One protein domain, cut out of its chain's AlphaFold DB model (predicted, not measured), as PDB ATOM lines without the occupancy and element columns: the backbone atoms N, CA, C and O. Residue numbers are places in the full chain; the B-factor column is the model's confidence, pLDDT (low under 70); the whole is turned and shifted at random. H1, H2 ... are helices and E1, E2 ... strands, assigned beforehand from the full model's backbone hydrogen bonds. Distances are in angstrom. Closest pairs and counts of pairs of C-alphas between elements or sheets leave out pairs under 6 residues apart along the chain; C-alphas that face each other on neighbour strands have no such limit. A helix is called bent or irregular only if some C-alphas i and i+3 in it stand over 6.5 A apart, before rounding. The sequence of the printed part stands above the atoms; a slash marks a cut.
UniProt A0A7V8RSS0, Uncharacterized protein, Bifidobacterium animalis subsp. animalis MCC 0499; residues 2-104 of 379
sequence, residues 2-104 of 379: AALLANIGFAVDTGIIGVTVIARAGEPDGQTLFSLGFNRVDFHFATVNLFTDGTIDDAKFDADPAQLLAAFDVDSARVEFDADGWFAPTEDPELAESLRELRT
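Overview. This is residues 2 to 104 of the 379 residues of an uncharacterized protein of Bifidobacterium animalis subsp. animalis MCC 0499 (UniProt A0A7V8RSS0). A small sheet of three strands, in the order E1, E2, E3, has H1 packed over E1, while H2 turns off from the end of E2 and H3 comes near E3. The stretch of residues 53 to 64 loops widely from H2 to H3; after E3 the longer stretch of residues 82 to 96 leads to a tail, residues 96 to 104, which holds the short helix H4 and sticks out from the body. The printed part has 103 residues, with four named helices and three named strands in the order H1, E1, E2, H2, H3, E3, H4, and its class is mixed, helices and strands. Neighbour strands of the sheet are antiparallel. The whole is compact, with a radius of gyration of the C-alphas of 14.4 A and spans of 42, 31 and 20 A.

Arrangement. H1, residues 2 to 12, is on the sheet of E1, residues 18 to 24, E2, residues 32 to 39, and E3, residues 76 to 81. H1 has a height over the sheet of 7.1 A, lies over E1 and runs slantwise to the strands, at 44 degrees to E1 on the local plane; the closest C-alphas of H1 and E1 are those of Ala 6 and Val 19, 5.8 A apart. E1 and E2 form a hairpin, antiparallel at 167 degrees between their directions, with N 21 and O 36 at 2.8 A and N 38 and O 19 at 2.8 A, within hydrogen-bond range. E2 is the inner strand, and E3 is its antiparallel neighbour at 152 degrees, with N 35 and O 78 at 2.9 A and N 37 and O 76 at 2.8 A. H2, residues 40 to 52, follows E2 with 0 residues between them. It only just touches H1, with 3 pairs of C-alphas within 8 A, the closest those of Phe 10 and Arg 40 at 6.7 A; the two stand at a steep tilt of 56 degrees, opposite ways. H3, residues 65 to 71, is close to H2 but not clearly touching, with the closest C-alphas, those of Thr 47 and Ala 71, 7.5 A apart. H1, H2 and H3 are on one face of the sheet, an arrangement of two layers, helices over strands. H3 and E3 are near each other, with 7 pairs of C-alphas within 10 A. H4, residues 97 to 101, is not on the sheet and touches no helix. In H1, H3 and H4 every O i to N i+4 pair is within hydrogen-bond range, and in H2 5 of 9 are.

Along the chain. H1 begins at C-alpha 2, (35.936, 53.387, 89.170), and is 15.7 A long. E1 is 19.8 A long, and E2, the longest strand by residues, measures 20.9 A from C-alpha 32 at (29.892, 58.334, 100.131) to C-alpha 39. H2, 16.5 A long, is only just irregular: C-alphas 45 and 48 are 6.6 A apart. H3 measures 10.0 A and E3 16.3 A. H4, 6.2 A long, ends at C-alpha 101, (29.723, 37.831, 106.985).

Size, cuts and confidence. The two C-alphas farthest apart, those of Ala 59 and Glu 101, are 42.4 A apart. The body without residues 96 to 104, which stand free, spans 37 by 33 by 20 A. The printed part has no cut. The links from H2 to H3, 12 residues, and from E3 to H4, 15 residues, are long; in the latter, residues 87 to 88 pair antiparallel with residues 80 to 81 of E3. Mean pLDDT of the printed part is 87.4, and residues 26 to 28, between E1 and E2, are under 70.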
ATOM      1  N   ALA A   2      36.879  54.428  88.728       88.62
ATOM      2  CA  ALA A   2      35.936  53.387  89.170       88.62
ATOM      3  C   ALA A   2      35.910  52.138  88.265       88.62
ATOM      4  O   ALA A   2      36.079  51.026  88.755       88.62
ATOM      5  N   ALA A   3      35.818  52.316  86.944       89.88
ATOM      6  CA  ALA A   3      35.905  51.207  85.992       89.88
ATOM      7  C   ALA A   3      37.241  50.439  86.079       89.88
ATOM      8  O   ALA A   3      37.259  49.217  86.000       89.88
ATOM      9  N   LEU A   4      38.366  51.125  86.321       89.50
ATOM     10  CA  LEU A   4      39.663  50.467  86.519       89.50
ATOM     11  C   LEU A   4      39.662  49.589  87.780       89.50
ATOM     12  O   LEU A   4      40.134  48.456  87.731       89.50
ATOM     13  N   LEU A   5      39.095  50.077  88.887       91.62
ATOM     14  CA  LEU A   5      38.942  49.291  90.117       91.62
ATOM     15  C   LEU A   5      38.028  48.079  89.903       91.62
ATOM     16  O   LEU A   5      38.335  46.992  90.388       91.62
ATOM     17  N   ALA A   6      36.952  48.235  89.127       93.50
ATOM     18  CA  ALA A   6      36.098  47.119  88.732       93.50
ATOM     19  C   ALA A   6      36.872  46.077  87.908       93.50
ATOM     20  O   ALA A   6      36.806  44.885  88.209       93.50
ATOM     21  N   ASN A   7      37.677  46.522  86.938       92.88
ATOM     22  CA  ASN A   7      38.546  45.648  86.150       92.88
ATOM     23  C   ASN A   7      39.539  44.876  87.032       92.88
ATOM     24  O   ASN A   7      39.688  43.667  86.871       92.88
ATOM     25  N   ILE A   8      40.173  45.550  88.002       91.50
ATOM     26  CA  ILE A   8      41.051  44.902  88.986       91.50
ATOM     27  C   ILE A   8      40.267  43.842  89.765       91.50
ATOM     28  O   ILE A   8      40.720  42.705  89.853       91.50
ATOM     29  N   GLY A   9      39.070  44.173  90.261       90.75
ATOM     30  CA  GLY A   9      38.200  43.227  90.962       90.75
ATOM     31  C   GLY A   9      37.887  41.976  90.135       90.75
ATOM     32  O   GLY A   9      38.037  40.860  90.628       90.75
ATOM     33  N   PHE A  10      37.533  42.128  88.856       94.25
ATOM     34  CA  PHE A  10      37.289  40.990  87.958       94.25
ATOM     35  C   PHE A  10      38.553  40.199  87.594       94.25
ATOM     36  O   PHE A  10      38.458  39.011  87.262       94.25
ATOM     37  N   ALA A  11      39.723  40.837  87.630       89.94
ATOM     38  CA  ALA A  11      41.003  40.201  87.342       89.94
ATOM     39  C   ALA A  11      41.516  39.332  88.503       89.94
ATOM     40  O   ALA A  11      42.299  38.418  88.255       89.94
ATOM     41  N   VAL A  12      41.065  39.579  89.742       87.56
ATOM     42  CA  VAL A  12      41.463  38.788  90.923       87.56
ATOM     43  C   VAL A  12      41.049  37.323  90.781       87.56
ATOM     44  O   VAL A  12      41.848  36.434  91.063       87.56
ATOM     45  N   ASP A  13      39.816  37.064  90.340       84.94
ATOM     46  CA  ASP A  13      39.298  35.708  90.151       84.94
ATOM     47  C   ASP A  13      38.233  35.680  89.044       84.94
ATOM     48  O   ASP A  13      37.366  36.553  88.941       84.94
ATOM     49  N   THR A  14      38.267  34.642  88.206       88.81
ATOM     50  CA  THR A  14      37.262  34.390  87.162       88.81
ATOM     51  C   THR A  14      35.847  34.137  87.696       88.81
ATOM     52  O   THR A  14      34.880  34.361  86.973       88.81
ATOM     53  N   GLY A  15      35.718  33.696  88.948       91.25
ATOM     54  CA  GLY A  15      34.451  33.468  89.641       91.25
ATOM     55  C   GLY A  15      33.782  34.742  90.157       91.25
ATOM     56  O   GLY A  15      32.610  34.698  90.531       91.25
ATOM     57  N   ILE A  16      34.477  35.885  90.156       91.06
ATOM     58  CA  ILE A  16      33.873  37.176  90.497       91.06
ATOM     59  C   ILE A  16      33.022  37.632  89.310       91.06
ATOM     60  O   ILE A  16      33.545  37.958  88.242       91.06
ATOM     61  N   ILE A  17      31.702  37.627  89.499       93.56
ATOM     62  CA  ILE A  17      30.709  37.989  88.474       93.56
ATOM     63  C   ILE A  17      30.157  39.411  88.629       93.56
ATOM     64  O   ILE A  17      29.602  39.942  87.674       93.56
ATOM     65  N   GLY A  18      30.344  40.036  89.795       92.56
ATOM     66  CA  GLY A  18      29.922  41.407  90.062       92.56
ATOM     67  C   GLY A  18      30.894  42.129  90.990       92.56
ATOM     68  O   GLY A  18      31.453  41.512  91.899       92.56
ATOM     69  N   VAL A  19      31.100  43.422  90.750       92.56
ATOM     70  CA  VAL A  19      31.955  44.293  91.569       92.56
ATOM     71  C   VAL A  19      31.221  45.598  91.844       92.56
ATOM     72  O   VAL A  19      30.792  46.267  90.910       92.56
ATOM     73  N   THR A  20      31.130  45.987  93.115       92.06
ATOM     74  CA  THR A  20      30.618  47.303  93.518       92.06
ATOM     75  C   THR A  20      31.774  48.195  93.937       92.06
ATOM     76  O   THR A  20      32.528  47.853  94.846       92.06
ATOM     77  N   VAL A  21      31.908  49.345  93.281       92.50
ATOM     78  CA  VAL A  21      32.900  50.372  93.600       92.50
ATOM     79  C   VAL A  21      32.206  51.516  94.319       92.50
ATOM     80  O   VAL A  21      31.279  52.116  93.778       92.50
ATOM     81  N   ILE A  22      32.678  51.826  95.525       91.31
ATOM     82  CA  ILE A  22      32.157  52.902  96.368       91.31
ATOM     83  C   ILE A  22      33.230  53.980  96.451       91.31
ATOM     84  O   ILE A  22      34.352  53.699  96.872       91.31
ATOM     85  N   ALA A  23      32.898  55.198  96.038       89.94
ATOM     86  CA  ALA A  23      33.766  56.352  96.213       89.94
ATOM     87  C   ALA A  23      33.362  57.117  97.467       89.94
ATOM     88  O   ALA A  23      32.187  57.432  97.655       89.94
ATOM     89  N   ARG A  24      34.351  57.440  98.299       87.88
ATOM     90  CA  ARG A  24      34.190  58.237  99.514       87.88
ATOM     91  C   ARG A  24      35.097  59.457  99.463       87.88
ATOM     92  O   ARG A  24      36.177  59.409  98.870       87.88
ATOM     93  N   ALA A  25      34.638  60.555 100.048       81.25
ATOM     94  CA  ALA A  25      35.383  61.802 100.082       81.25
ATOM     95  C   ALA A  25      36.561  61.717 101.069       81.25
ATOM     96  O   ALA A  25      36.356  61.488 102.257       81.25
ATOM     97  N   GLY A  26      37.783  61.941 100.575       68.88
ATOM     98  CA  GLY A  26      39.001  62.126 101.376       68.88
ATOM     99  C   GLY A  26      39.598  60.853 101.994       68.88
ATOM    100  O   GLY A  26      40.788  60.587 101.805       68.88
ATOM    101  N   GLU A  27      38.782  60.068 102.699       65.62
ATOM    102  CA  GLU A  27      39.199  58.951 103.558       65.62
ATOM    103  C   GLU A  27      38.308  57.704 103.370       65.62
ATOM    104  O   GLU A  27      37.170  57.825 102.900       65.62
ATOM    105  N   PRO A  28      38.780  56.496 103.749       65.25
ATOM    106  CA  PRO A  28      38.003  55.255 103.649       65.25
ATOM    107  C   PRO A  28      36.674  55.257 104.416       65.25
ATOM    108  O   PRO A  28      35.757  54.547 104.008       65.25
ATOM    109  N   ASP A  29      36.555  56.069 105.469       70.19
ATOM    110  CA  ASP A  29      35.327  56.241 106.263       70.19
ATOM    111  C   ASP A  29      34.602  57.567 105.954       70.19
ATOM    112  O   ASP A  29      33.640  57.943 106.625       70.19
ATOM    113  N   GLY A  30      35.048  58.285 104.917       77.94
ATOM    114  CA  GLY A  30      34.442  59.532 104.469       77.94
ATOM    115  C   GLY A  30      33.027  59.357 103.911       77.94
ATOM    116  O   GLY A  30      32.544  58.246 103.659       77.94
ATOM    117  N   GLN A  31      32.350  60.483 103.674       87.88
ATOM    118  CA  GLN A  31      30.998  60.479 103.120       87.88
ATOM    119  C   GLN A  31      30.990  59.853 101.718       87.88
ATOM    120  O   GLN A  31      31.850  60.169 100.890       87.88
ATOM    121  N   THR A  32      30.034  58.961 101.451       92.44
ATOM    122  CA  THR A  32      29.892  58.334 100.131       92.44
ATOM    123  C   THR A  32      29.496  59.383  99.096       92.44
ATOM    124  O   THR A  32      28.559  60.145  99.302       92.44
ATOM    125  N   LEU A  33      30.220  59.416  97.980       92.38
ATOM    126  CA  LEU A  33      29.945  60.283  96.831       92.38
ATOM    127  C   LEU A  33      29.167  59.532  95.748       92.38
ATOM    128  O   LEU A  33      28.234  60.064  95.159       92.38
ATOM    129  N   PHE A  34      29.533  58.272  95.495       92.88
ATOM    130  CA  PHE A  34      28.775  57.392  94.613       92.88
ATOM    131  C   PHE A  34      29.046  55.915  94.906       92.88
ATOM    132  O   PHE A  34      30.078  55.547  95.472       92.88
ATOM    133  N   SER A  35      28.146  55.057  94.432       93.50
ATOM    134  CA  SER A  35      28.328  53.608  94.363       93.50
ATOM    135  C   SER A  35      27.924  53.096  92.984       93.50
ATOM    136  O   SER A  35      26.788  53.313  92.565       93.50
ATOM    137  N   LEU A  36      28.824  52.384  92.303       93.88
ATOM    138  CA  LEU A  36      28.594  51.791  90.982       93.88
ATOM    139  C   LEU A  36      28.788  50.278  91.049       93.88
ATOM    140  O   LEU A  36      29.866  49.811  91.415       93.88
ATOM    141  N   GLY A  37      27.760  49.516  90.696       93.56
ATOM    142  CA  GLY A  37      27.829  48.068  90.535       93.56
ATOM    143  C   GLY A  37      28.032  47.693  89.075       93.56
ATOM    144  O   GLY A  37      27.260  48.106  88.215       93.56
ATOM    145  N   PHE A  38      29.049  46.887  88.804       94.81
ATOM    146  CA  PHE A  38      29.385  46.380  87.481       94.81
ATOM    147  C   PHE A  38      29.125  44.877  87.408       94.81
ATOM    148  O   PHE A  38      29.521  44.139  88.316       94.81
ATOM    149  N   ASN A  39      28.544  44.423  86.298       95.25
ATOM    150  CA  ASN A  39      28.519  43.014  85.919       95.25
ATOM    151  C   ASN A  39      29.759  42.657  85.106       95.25
ATOM    152  O   ASN A  39      30.162  43.425  84.238       95.25
ATOM    153  N   ARG A  40      30.335  41.471  85.307       95.12
ATOM    154  CA  ARG A  40      31.525  41.050  84.553       95.12
ATOM    155  C   ARG A  40      31.300  41.061  83.041       95.12
ATOM    156  O   ARG A  40      32.194  41.493  82.317       95.12
ATOM    157  N   VAL A  41      30.171  40.533  82.568       93.25
ATOM    158  CA  VAL A  41      29.920  40.351  81.130       93.25
ATOM    159  C   VAL A  41      29.796  41.713  80.459       93.25
ATOM    160  O   VAL A  41      30.607  42.041  79.594       93.25
ATOM    161  N   ASP A  42      28.854  42.526  80.925       91.88
ATOM    162  CA  ASP A  42      28.562  43.835  80.342       91.88
ATOM    163  C   ASP A  42      29.753  44.790  80.482       91.88
ATOM    164  O   ASP A  42      30.120  45.480  79.531       91.88
ATOM    165  N   PHE A  43      30.484  44.718  81.600       94.12
ATOM    166  CA  PHE A  43      31.716  45.481  81.784       94.12
ATOM    167  C   PHE A  43      32.751  45.208  80.684       94.12
ATOM    168  O   PHE A  43      33.299  46.149  80.113       94.12
ATOM    169  N   HIS A  44      33.018  43.940  80.357       91.19
ATOM    170  CA  HIS A  44      34.013  43.599  79.332       91.19
ATOM    171  C   HIS A  44      33.515  43.868  77.906       91.19
ATOM    172  O   HIS A  44      34.335  44.116  77.025       91.19
ATOM    173  N   PHE A  45      32.201  43.824  77.664       90.00
ATOM    174  CA  PHE A  45      31.627  44.070  76.338       90.00
ATOM    175  C   PHE A  45      31.369  45.547  76.028       90.00
ATOM    176  O   PHE A  45      31.433  45.928  74.861       90.00
ATOM    177  N   ALA A  46      31.082  46.373  77.029       89.00
ATOM    178  CA  ALA A  46      30.751  47.780  76.840       89.00
ATOM    179  C   ALA A  46      31.809  48.685  77.476       89.00
ATOM    180  O   ALA A  46      32.530  49.393  76.773       89.00
ATOM    181  N   THR A  47      31.962  48.609  78.798       90.69
ATOM    182  CA  THR A  47      32.780  49.563  79.558       90.69
ATOM    183  C   THR A  47      34.268  49.492  79.207       90.69
ATOM    184  O   THR A  47      34.894  50.534  79.045       90.69
ATOM    185  N   VAL A  48      34.847  48.298  79.028       90.25
ATOM    186  CA  VAL A  48      36.260  48.137  78.623       90.25
ATOM    187  C   VAL A  48      36.522  48.719  77.234       90.25
ATOM    188  O   VAL A  48      37.583  49.306  77.017       90.25
ATOM    189  N   ASN A  49      35.560  48.606  76.313       89.38
ATOM    190  CA  ASN A  49      35.750  49.066  74.940       89.38
ATOM    191  C   ASN A  49      36.022  50.570  74.877       89.38
ATOM    192  O   ASN A  49      36.942  50.959  74.163       89.38
ATOM    193  N   LEU A  50      35.346  51.361  75.723       88.81
ATOM    194  CA  LEU A  50      35.554  52.810  75.845       88.81
ATOM    195  C   LEU A  50      37.009  53.196  76.140       88.81
ATOM    196  O   LEU A  50      37.462  54.261  75.730       88.81
ATOM    197  N   PHE A  51      37.733  52.350  76.880       87.25
ATOM    198  CA  PHE A  51      39.152  52.560  77.169       87.25
ATOM    199  C   PHE A  51      40.026  52.085  76.011       87.25
ATOM    200  O   PHE A  51      40.996  52.744  75.655       87.25
ATOM    201  N   THR A  52      39.711  50.931  75.417       87.19
ATOM    202  CA  THR A  52      40.555  50.345  74.364       87.19
ATOM    203  C   THR A  52      40.476  51.078  73.030       87.19
ATOM    204  O   THR A  52      41.449  51.057  72.278       87.19
ATOM    205  N   ASP A  53      39.339  51.702  72.719       89.88
ATOM    206  CA  ASP A  53      39.142  52.465  71.485       89.88
ATOM    207  C   ASP A  53      39.422  53.970  71.649       89.88
ATOM    208  O   ASP A  53      39.329  54.719  70.676       89.88
ATOM    209  N   GLY A  54      39.807  54.400  72.858       86.56
ATOM    210  CA  GLY A  54      40.119  55.790  73.189       86.56
ATOM    211  C   GLY A  54      38.896  56.700  73.300       86.56
ATOM    212  O   GLY A  54      39.058  57.912  73.415       86.56
ATOM    213  N   THR A  55      37.668  56.165  73.282       88.31
ATOM    214  CA  THR A  55      36.452  56.977  73.448       88.31
ATOM    215  C   THR A  55      36.491  57.765  74.752       88.31
ATOM    216  O   THR A  55      36.080  58.922  74.773       88.31
ATOM    217  N   ILE A  56      37.009  57.160  75.824       86.19
ATOM    218  CA  ILE A  56      37.105  57.769  77.154       86.19
ATOM    219  C   ILE A  56      37.992  59.025  77.196       86.19
ATOM    220  O   ILE A  56      37.800  59.851  78.081       86.19
ATOM    221  N   ASP A  57      38.915  59.181  76.240       84.81
ATOM    222  CA  ASP A  57      39.855  60.309  76.163       84.81
ATOM    223  C   ASP A  57      39.242  61.542  75.461       84.81
ATOM    224  O   ASP A  57      39.907  62.556  75.246       84.81
ATOM    225  N   ASP A  58      37.973  61.459  75.050       86.44
ATOM    226  CA  ASP A  58      37.235  62.580  74.474       86.44
ATOM    227  C   ASP A  58      36.955  63.645  75.547       86.44
ATOM    228  O   ASP A  58      36.282  63.376  76.545       86.44
ATOM    229  N   ALA A  59      37.403  64.878  75.290       84.19
ATOM    230  CA  ALA A  59      37.290  66.022  76.196       84.19
ATOM    231  C   ALA A  59      35.858  66.318  76.679       84.19
ATOM    232  O   ALA A  59      35.673  67.004  77.684       84.19
ATOM    233  N   LYS A  60      34.822  65.807  75.995       82.38
ATOM    234  CA  LYS A  60      33.436  65.895  76.485       82.38
ATOM    235  C   LYS A  60      33.256  65.268  77.875       82.38
ATOM    236  O   LYS A  60      32.402  65.719  78.628       82.38
ATOM    237  N   PHE A  61      34.059  64.261  78.223       82.75
ATOM    238  CA  PHE A  61      33.973  63.564  79.506       82.75
ATOM    239  C   PHE A  61      34.707  64.279  80.650       82.75
ATOM    240  O   PHE A  61      34.437  63.974  81.810       82.75
ATOM    241  N   ASP A  62      35.582  65.246  80.355       76.56
ATOM    242  CA  ASP A  62      36.402  65.929  81.369       76.56
ATOM    243  C   ASP A  62      35.594  66.891  82.249       76.56
ATOM    244  O   ASP A  62      35.968  67.163  83.391       76.56
ATOM    245  N   ALA A  63      34.490  67.424  81.720       76.50
ATOM    246  CA  ALA A  63      33.697  68.473  82.362       76.50
ATOM    247  C   ALA A  63      32.287  68.025  82.783       76.50
ATOM    248  O   ALA A  63      31.563  68.817  83.381       76.50
ATOM    249  N   ASP A  64      31.889  66.789  82.469       82.88
ATOM    250  CA  ASP A  64      30.550  66.271  82.762       82.88
ATOM    251  C   ASP A  64      30.619  64.834  83.321       82.88
ATOM    252  O   ASP A  64      30.587  63.846  82.573       82.88
ATOM    253  N   PRO A  65      30.693  64.694  84.658       83.81
ATOM    254  CA  PRO A  65      30.694  63.390  85.312       83.81
ATOM    255  C   PRO A  65      29.426  62.568  85.030       83.81
ATOM    256  O   PRO A  65      29.488  61.336  85.022       83.81
ATOM    257  N   ALA A  66      28.281  63.212  84.777       87.25
ATOM    258  CA  ALA A  66      27.033  62.518  84.469       87.25
ATOM    259  C   ALA A  66      27.078  61.890  83.070       87.25
ATOM    260  O   ALA A  66      26.646  60.747  82.894       87.25
ATOM    261  N   GLN A  67      27.657  62.588  82.090       87.69
ATOM    262  CA  GLN A  67      27.873  62.044  80.750       87.69
ATOM    263  C   GLN A  67      28.833  60.847  80.764       87.69
ATOM    264  O   GLN A  67      28.582  59.851  80.082       87.69
ATOM    265  N   LEU A  68      29.901  60.921  81.562       86.75
ATOM    266  CA  LEU A  68      30.836  59.811  81.751       86.75
ATOM    267  C   LEU A  68      30.147  58.594  82.383       86.75
ATOM    268  O   LEU A  68      30.307  57.470  81.910       86.75
ATOM    269  N   LEU A  69      29.344  58.809  83.427       88.25
ATOM    270  CA  LEU A  69      28.598  57.733  84.078       88.25
ATOM    271  C   LEU A  69      27.562  57.091  83.158       88.25
ATOM    272  O   LEU A  69      27.426  55.874  83.172       88.25
ATOM    273  N   ALA A  70      26.877  57.882  82.330       88.19
ATOM    274  CA  ALA A  70      25.929  57.368  81.345       88.19
ATOM    275  C   ALA A  70      26.595  56.523  80.244       88.19
ATOM    276  O   ALA A  70      25.913  55.742  79.582       88.19
ATOM    277  N   ALA A  71      27.906  56.684  80.028       88.00
ATOM    278  CA  ALA A  71      28.663  55.847  79.105       88.00
ATOM    279  C   ALA A  71      29.009  54.474  79.703       88.00
ATOM    280  O   ALA A  71      29.177  53.514  78.952       88.00
ATOM    281  N   PHE A  72      29.119  54.361  81.031       89.75
ATOM    282  CA  PHE A  72      29.399  53.085  81.683       89.75
ATOM    283  C   PHE A  72      28.160  52.196  81.726       89.75
ATOM    284  O   PHE A  72      27.088  52.615  82.158       89.75
ATOM    285  N   ASP A  73      28.345  50.934  81.345       89.38
ATOM    286  CA  ASP A  73      27.320  49.912  81.512       89.38
ATOM    287  C   ASP A  73      27.409  49.356  82.938       89.38
ATOM    288  O   ASP A  73      28.350  48.628  83.290       89.38
ATOM    289  N   VAL A  74      26.491  49.816  83.791       92.25
ATOM    290  CA  VAL A  74      26.433  49.522  85.226       92.25
ATOM    291  C   VAL A  74      25.105  48.855  85.577       92.25
ATOM    292  O   VAL A  74      24.035  49.339  85.219       92.25
ATOM    293  N   ASP A  75      25.172  47.780  86.363       91.56
ATOM    294  CA  ASP A  75      24.002  47.067  86.901       91.56
ATOM    295  C   ASP A  75      23.264  47.907  87.953       91.56
ATOM    296  O   ASP A  75      22.060  47.768  88.167       91.56
ATOM    297  N   SER A  76      24.002  48.759  88.666       89.62
ATOM    298  CA  SER A  76      23.444  49.653  89.679       89.62
ATOM    299  C   SER A  76      24.280  50.916  89.812       89.62
ATOM    300  O   SER A  76      25.507  50.875  89.756       89.62
ATOM    301  N   ALA A  77      23.611  52.042  90.030       91.50
ATOM    302  CA  ALA A  77      24.254  53.311  90.319       91.50
ATOM    303  C   ALA A  77      23.476  54.038  91.417       91.50
ATOM    304  O   ALA A  77      22.259  54.199  91.324       91.50
ATOM    305  N   ARG A  78      24.189  54.485  92.449       92.94
ATOM    306  CA  ARG A  78      23.709  55.460  93.428       92.94
ATOM    307  C   ARG A  78      24.629  56.665  93.341       92.94
ATOM    308  O   ARG A  78      25.813  56.549  93.651       92.94
ATOM    309  N   VAL A  79      24.100  57.774  92.851       92.69
ATOM    310  CA  VAL A  79      24.849  59.003  92.605       92.69
ATOM    311  C   VAL A  79      23.907  60.187  92.751       92.69
ATOM    312  O   VAL A  79      22.757  60.126  92.312       92.69
ATOM    313  N   GLU A  80      24.405  61.254  93.355       93.62
ATOM    314  CA  GLU A  80      23.742  62.549  93.404       93.62
ATOM    315  C   GLU A  80      24.688  63.602  92.834       93.62
ATOM    316  O   GLU A  80      25.910  63.466  92.925       93.62
ATOM    317  N   PHE A  81      24.117  64.637  92.223       91.62
ATOM    318  CA  PHE A  81      24.873  65.766  91.696       91.62
ATOM    319  C   PHE A  81      24.420  67.052  92.373       91.62
ATOM    320  O   PHE A  81      23.228  67.233  92.638       91.62
ATOM    321  N   ASP A  82      25.370  67.934  92.661       90.06
ATOM    322  CA  ASP A  82      25.087  69.269  93.164       90.06
ATOM    323  C   ASP A  82      24.618  70.212  92.039       90.06
ATOM    324  O   ASP A  82      24.431  69.819  90.885       90.06
ATOM    325  N   ALA A  83      24.381  71.478  92.390       89.06
ATOM    326  CA  ALA A  83      23.917  72.488  91.440       89.06
ATOM    327  C   ALA A  83      24.936  72.800  90.327       89.06
ATOM    328  O   ALA A  83      24.534  73.306  89.278       89.06
ATOM    329  N   ASP A  84      26.214  72.492  90.553       85.31
ATOM    330  CA  ASP A  84      27.316  72.725  89.622       85.31
ATOM    331  C   ASP A  84      27.631  71.475  88.773       85.31
ATOM    332  O   ASP A  84      28.509  71.519  87.912       85.31
ATOM    333  N   GLY A  85      26.890  70.375  88.966       83.56
ATOM    334  CA  GLY A  85      27.049  69.125  88.218       83.56
ATOM    335  C   GLY A  85      28.141  68.200  88.761       83.56
ATOM    336  O   GLY A  85      28.487  67.216  88.104       83.56
ATOM    337  N   TRP A  86      28.672  68.478  89.953       85.31
ATOM    338  CA  TRP A  86      29.667  67.642  90.626       85.31
ATOM    339  C   TRP A  86      29.021  66.645  91.579       85.31
ATOM    340  O   TRP A  86      27.856  66.778  91.938       85.31
ATOM    341  N   PHE A  87      29.773  65.617  91.987       89.12
ATOM    342  CA  PHE A  87      29.276  64.598  92.911       89.12
ATOM    343  C   PHE A  87      28.870  65.214  94.250       89.12
ATOM    344  O   PHE A  87      29.714  65.704  95.002       89.12
ATOM    345  N   ALA A  88      27.582  65.120  94.564       90.94
ATOM    346  CA  ALA A  88      27.061  65.439  95.877       90.94
ATOM    347  C   ALA A  88      27.129  64.199  96.776       90.94
ATOM    348  O   ALA A  88      27.029  63.066  96.291       90.94
ATOM    349  N   PRO A  89      27.281  64.380  98.095       92.31
ATOM    350  CA  PRO A  89      27.261  63.248  98.994       92.31
ATOM    351  C   PRO A  89      25.914  62.519  98.998       92.31
ATOM    352  O   PRO A  89      24.863  63.151  99.022       92.31
ATOM    353  N   THR A  90      25.959  61.192  99.046       92.56
ATOM    354  CA  THR A  90      24.791  60.304  99.031       92.56
ATOM    355  C   THR A  90      24.878  59.265 100.155       92.56
ATOM    356  O   THR A  90      25.867  59.177 100.888       92.56
ATOM    357  N   GLU A  91      23.814  58.487 100.329       87.69
ATOM    358  CA  GLU A  91      23.752  57.424 101.331       87.69
ATOM    359  C   GLU A  91      24.693  56.258 100.999       87.69
ATOM    360  O   GLU A  91      24.935  55.922  99.837       87.69
ATOM    361  N   ASP A  92      25.170  55.577 102.041       84.44
ATOM    362  CA  ASP A  92      25.946  54.353 101.875       84.44
ATOM    363  C   ASP A  92      25.114  53.264 101.168       84.44
ATOM    364  O   ASP A  92      23.925  53.085 101.459       84.44
ATOM    365  N   PRO A  93      25.713  52.501 100.239       83.06
ATOM    366  CA  PRO A  93      25.001  51.421  99.581       83.06
ATOM    367  C   PRO A  93      24.701  50.284 100.562       83.06
ATOM    368  O   PRO A  93      25.498  49.947 101.442       83.06
ATOM    369  N   GLU A  94      23.563  49.622 100.359       81.69
ATOM    370  CA  GLU A  94      23.253  48.387 101.070       81.69
ATOM    371  C   GLU A  94      24.151  47.259 100.548       81.69
ATOM    372  O   GLU A  94      23.938  46.698  99.476       81.69
ATOM    373  N   LEU A  95      25.192  46.933 101.311       77.00
ATOM    374  CA  LEU A  95      26.015  45.754 101.055       77.00
ATOM    375  C   LEU A  95      25.251  44.491 101.466       77.00
ATOM    376  O   LEU A  95      24.693  44.434 102.564       77.00
ATOM    377  N   ALA A  96      25.261  43.474 100.602       80.81
ATOM    378  CA  ALA A  96      24.653  42.182 100.898       80.81
ATOM    379  C   ALA A  96      25.251  41.580 102.180       80.81
ATOM    380  O   ALA A  96      26.472  41.540 102.341       80.81
ATOM    381  N   GLU A  97      24.396  41.073 103.069       81.25
ATOM    382  CA  GLU A  97      24.830  40.561 104.376       81.25
ATOM    383  C   GLU A  97      25.844  39.417 104.244       81.25
ATOM    384  O   GLU A  97      26.833  39.379 104.963       81.25
ATOM    385  N   SER A  98      25.690  38.563 103.229       81.38
ATOM    386  CA  SER A  98      26.647  37.493 102.926       81.38
ATOM    387  C   SER A  98      28.062  37.999 102.618       81.38
ATOM    388  O   SER A  98      29.035  37.318 102.930       81.38
ATOM    389  N   LEU A  99      28.209  39.193 102.030       77.94
ATOM    390  CA  LEU A  99      29.523  39.813 101.817       77.94
ATOM    391  C   LEU A  99      30.104  40.357 103.123       77.94
ATOM    392  O   LEU A  99      31.319  40.318 103.310       77.94
ATOM    393  N   ARG A 100      29.252  40.847 104.033       77.94
ATOM    394  CA  ARG A 100      29.677  41.316 105.358       77.94
ATOM    395  C   ARG A 100      30.129  40.155 106.235       77.94
ATOM    396  O   ARG A 100      31.182  40.255 106.850       77.94
ATOM    397  N   GLU A 101      29.394  39.046 106.227       81.12
ATOM    398  CA  GLU A 101      29.723  37.831 106.985       81.12
ATOM    399  C   GLU A 101      31.056  37.198 106.553       81.12
ATOM    400  O   GLU A 101      31.767  36.622 107.374       81.12
ATOM    401  N   LEU A 102      31.415  37.313 105.270       78.69
ATOM    402  CA  LEU A 102      32.682  36.805 104.731       78.69
ATOM    403  C   LEU A 102      33.860  37.774 104.919       78.69
ATOM    404  O   LEU A 102      35.005  37.403 104.647       78.69
ATOM    405  N   ARG A 103      33.612  39.012 105.365       81.44
ATOM    406  CA  ARG A 103      34.662  40.007 105.577       81.44
ATOM    407  C   ARG A 103      35.363  39.740 106.905       81.44
ATOM    408  O   ARG A 103      34.833  40.034 107.969       81.44
ATOM    409  N   THR A 104      36.597  39.257 106.842       86.19
ATOM    410  CA  THR A 104      37.494  39.265 108.004       86.19
ATOM    411  C   THR A 104      38.069  40.676 108.184       86.19
ATOM    412  O   THR A 104      38.611  41.222 107.217       86.19
TER     413      THR A 104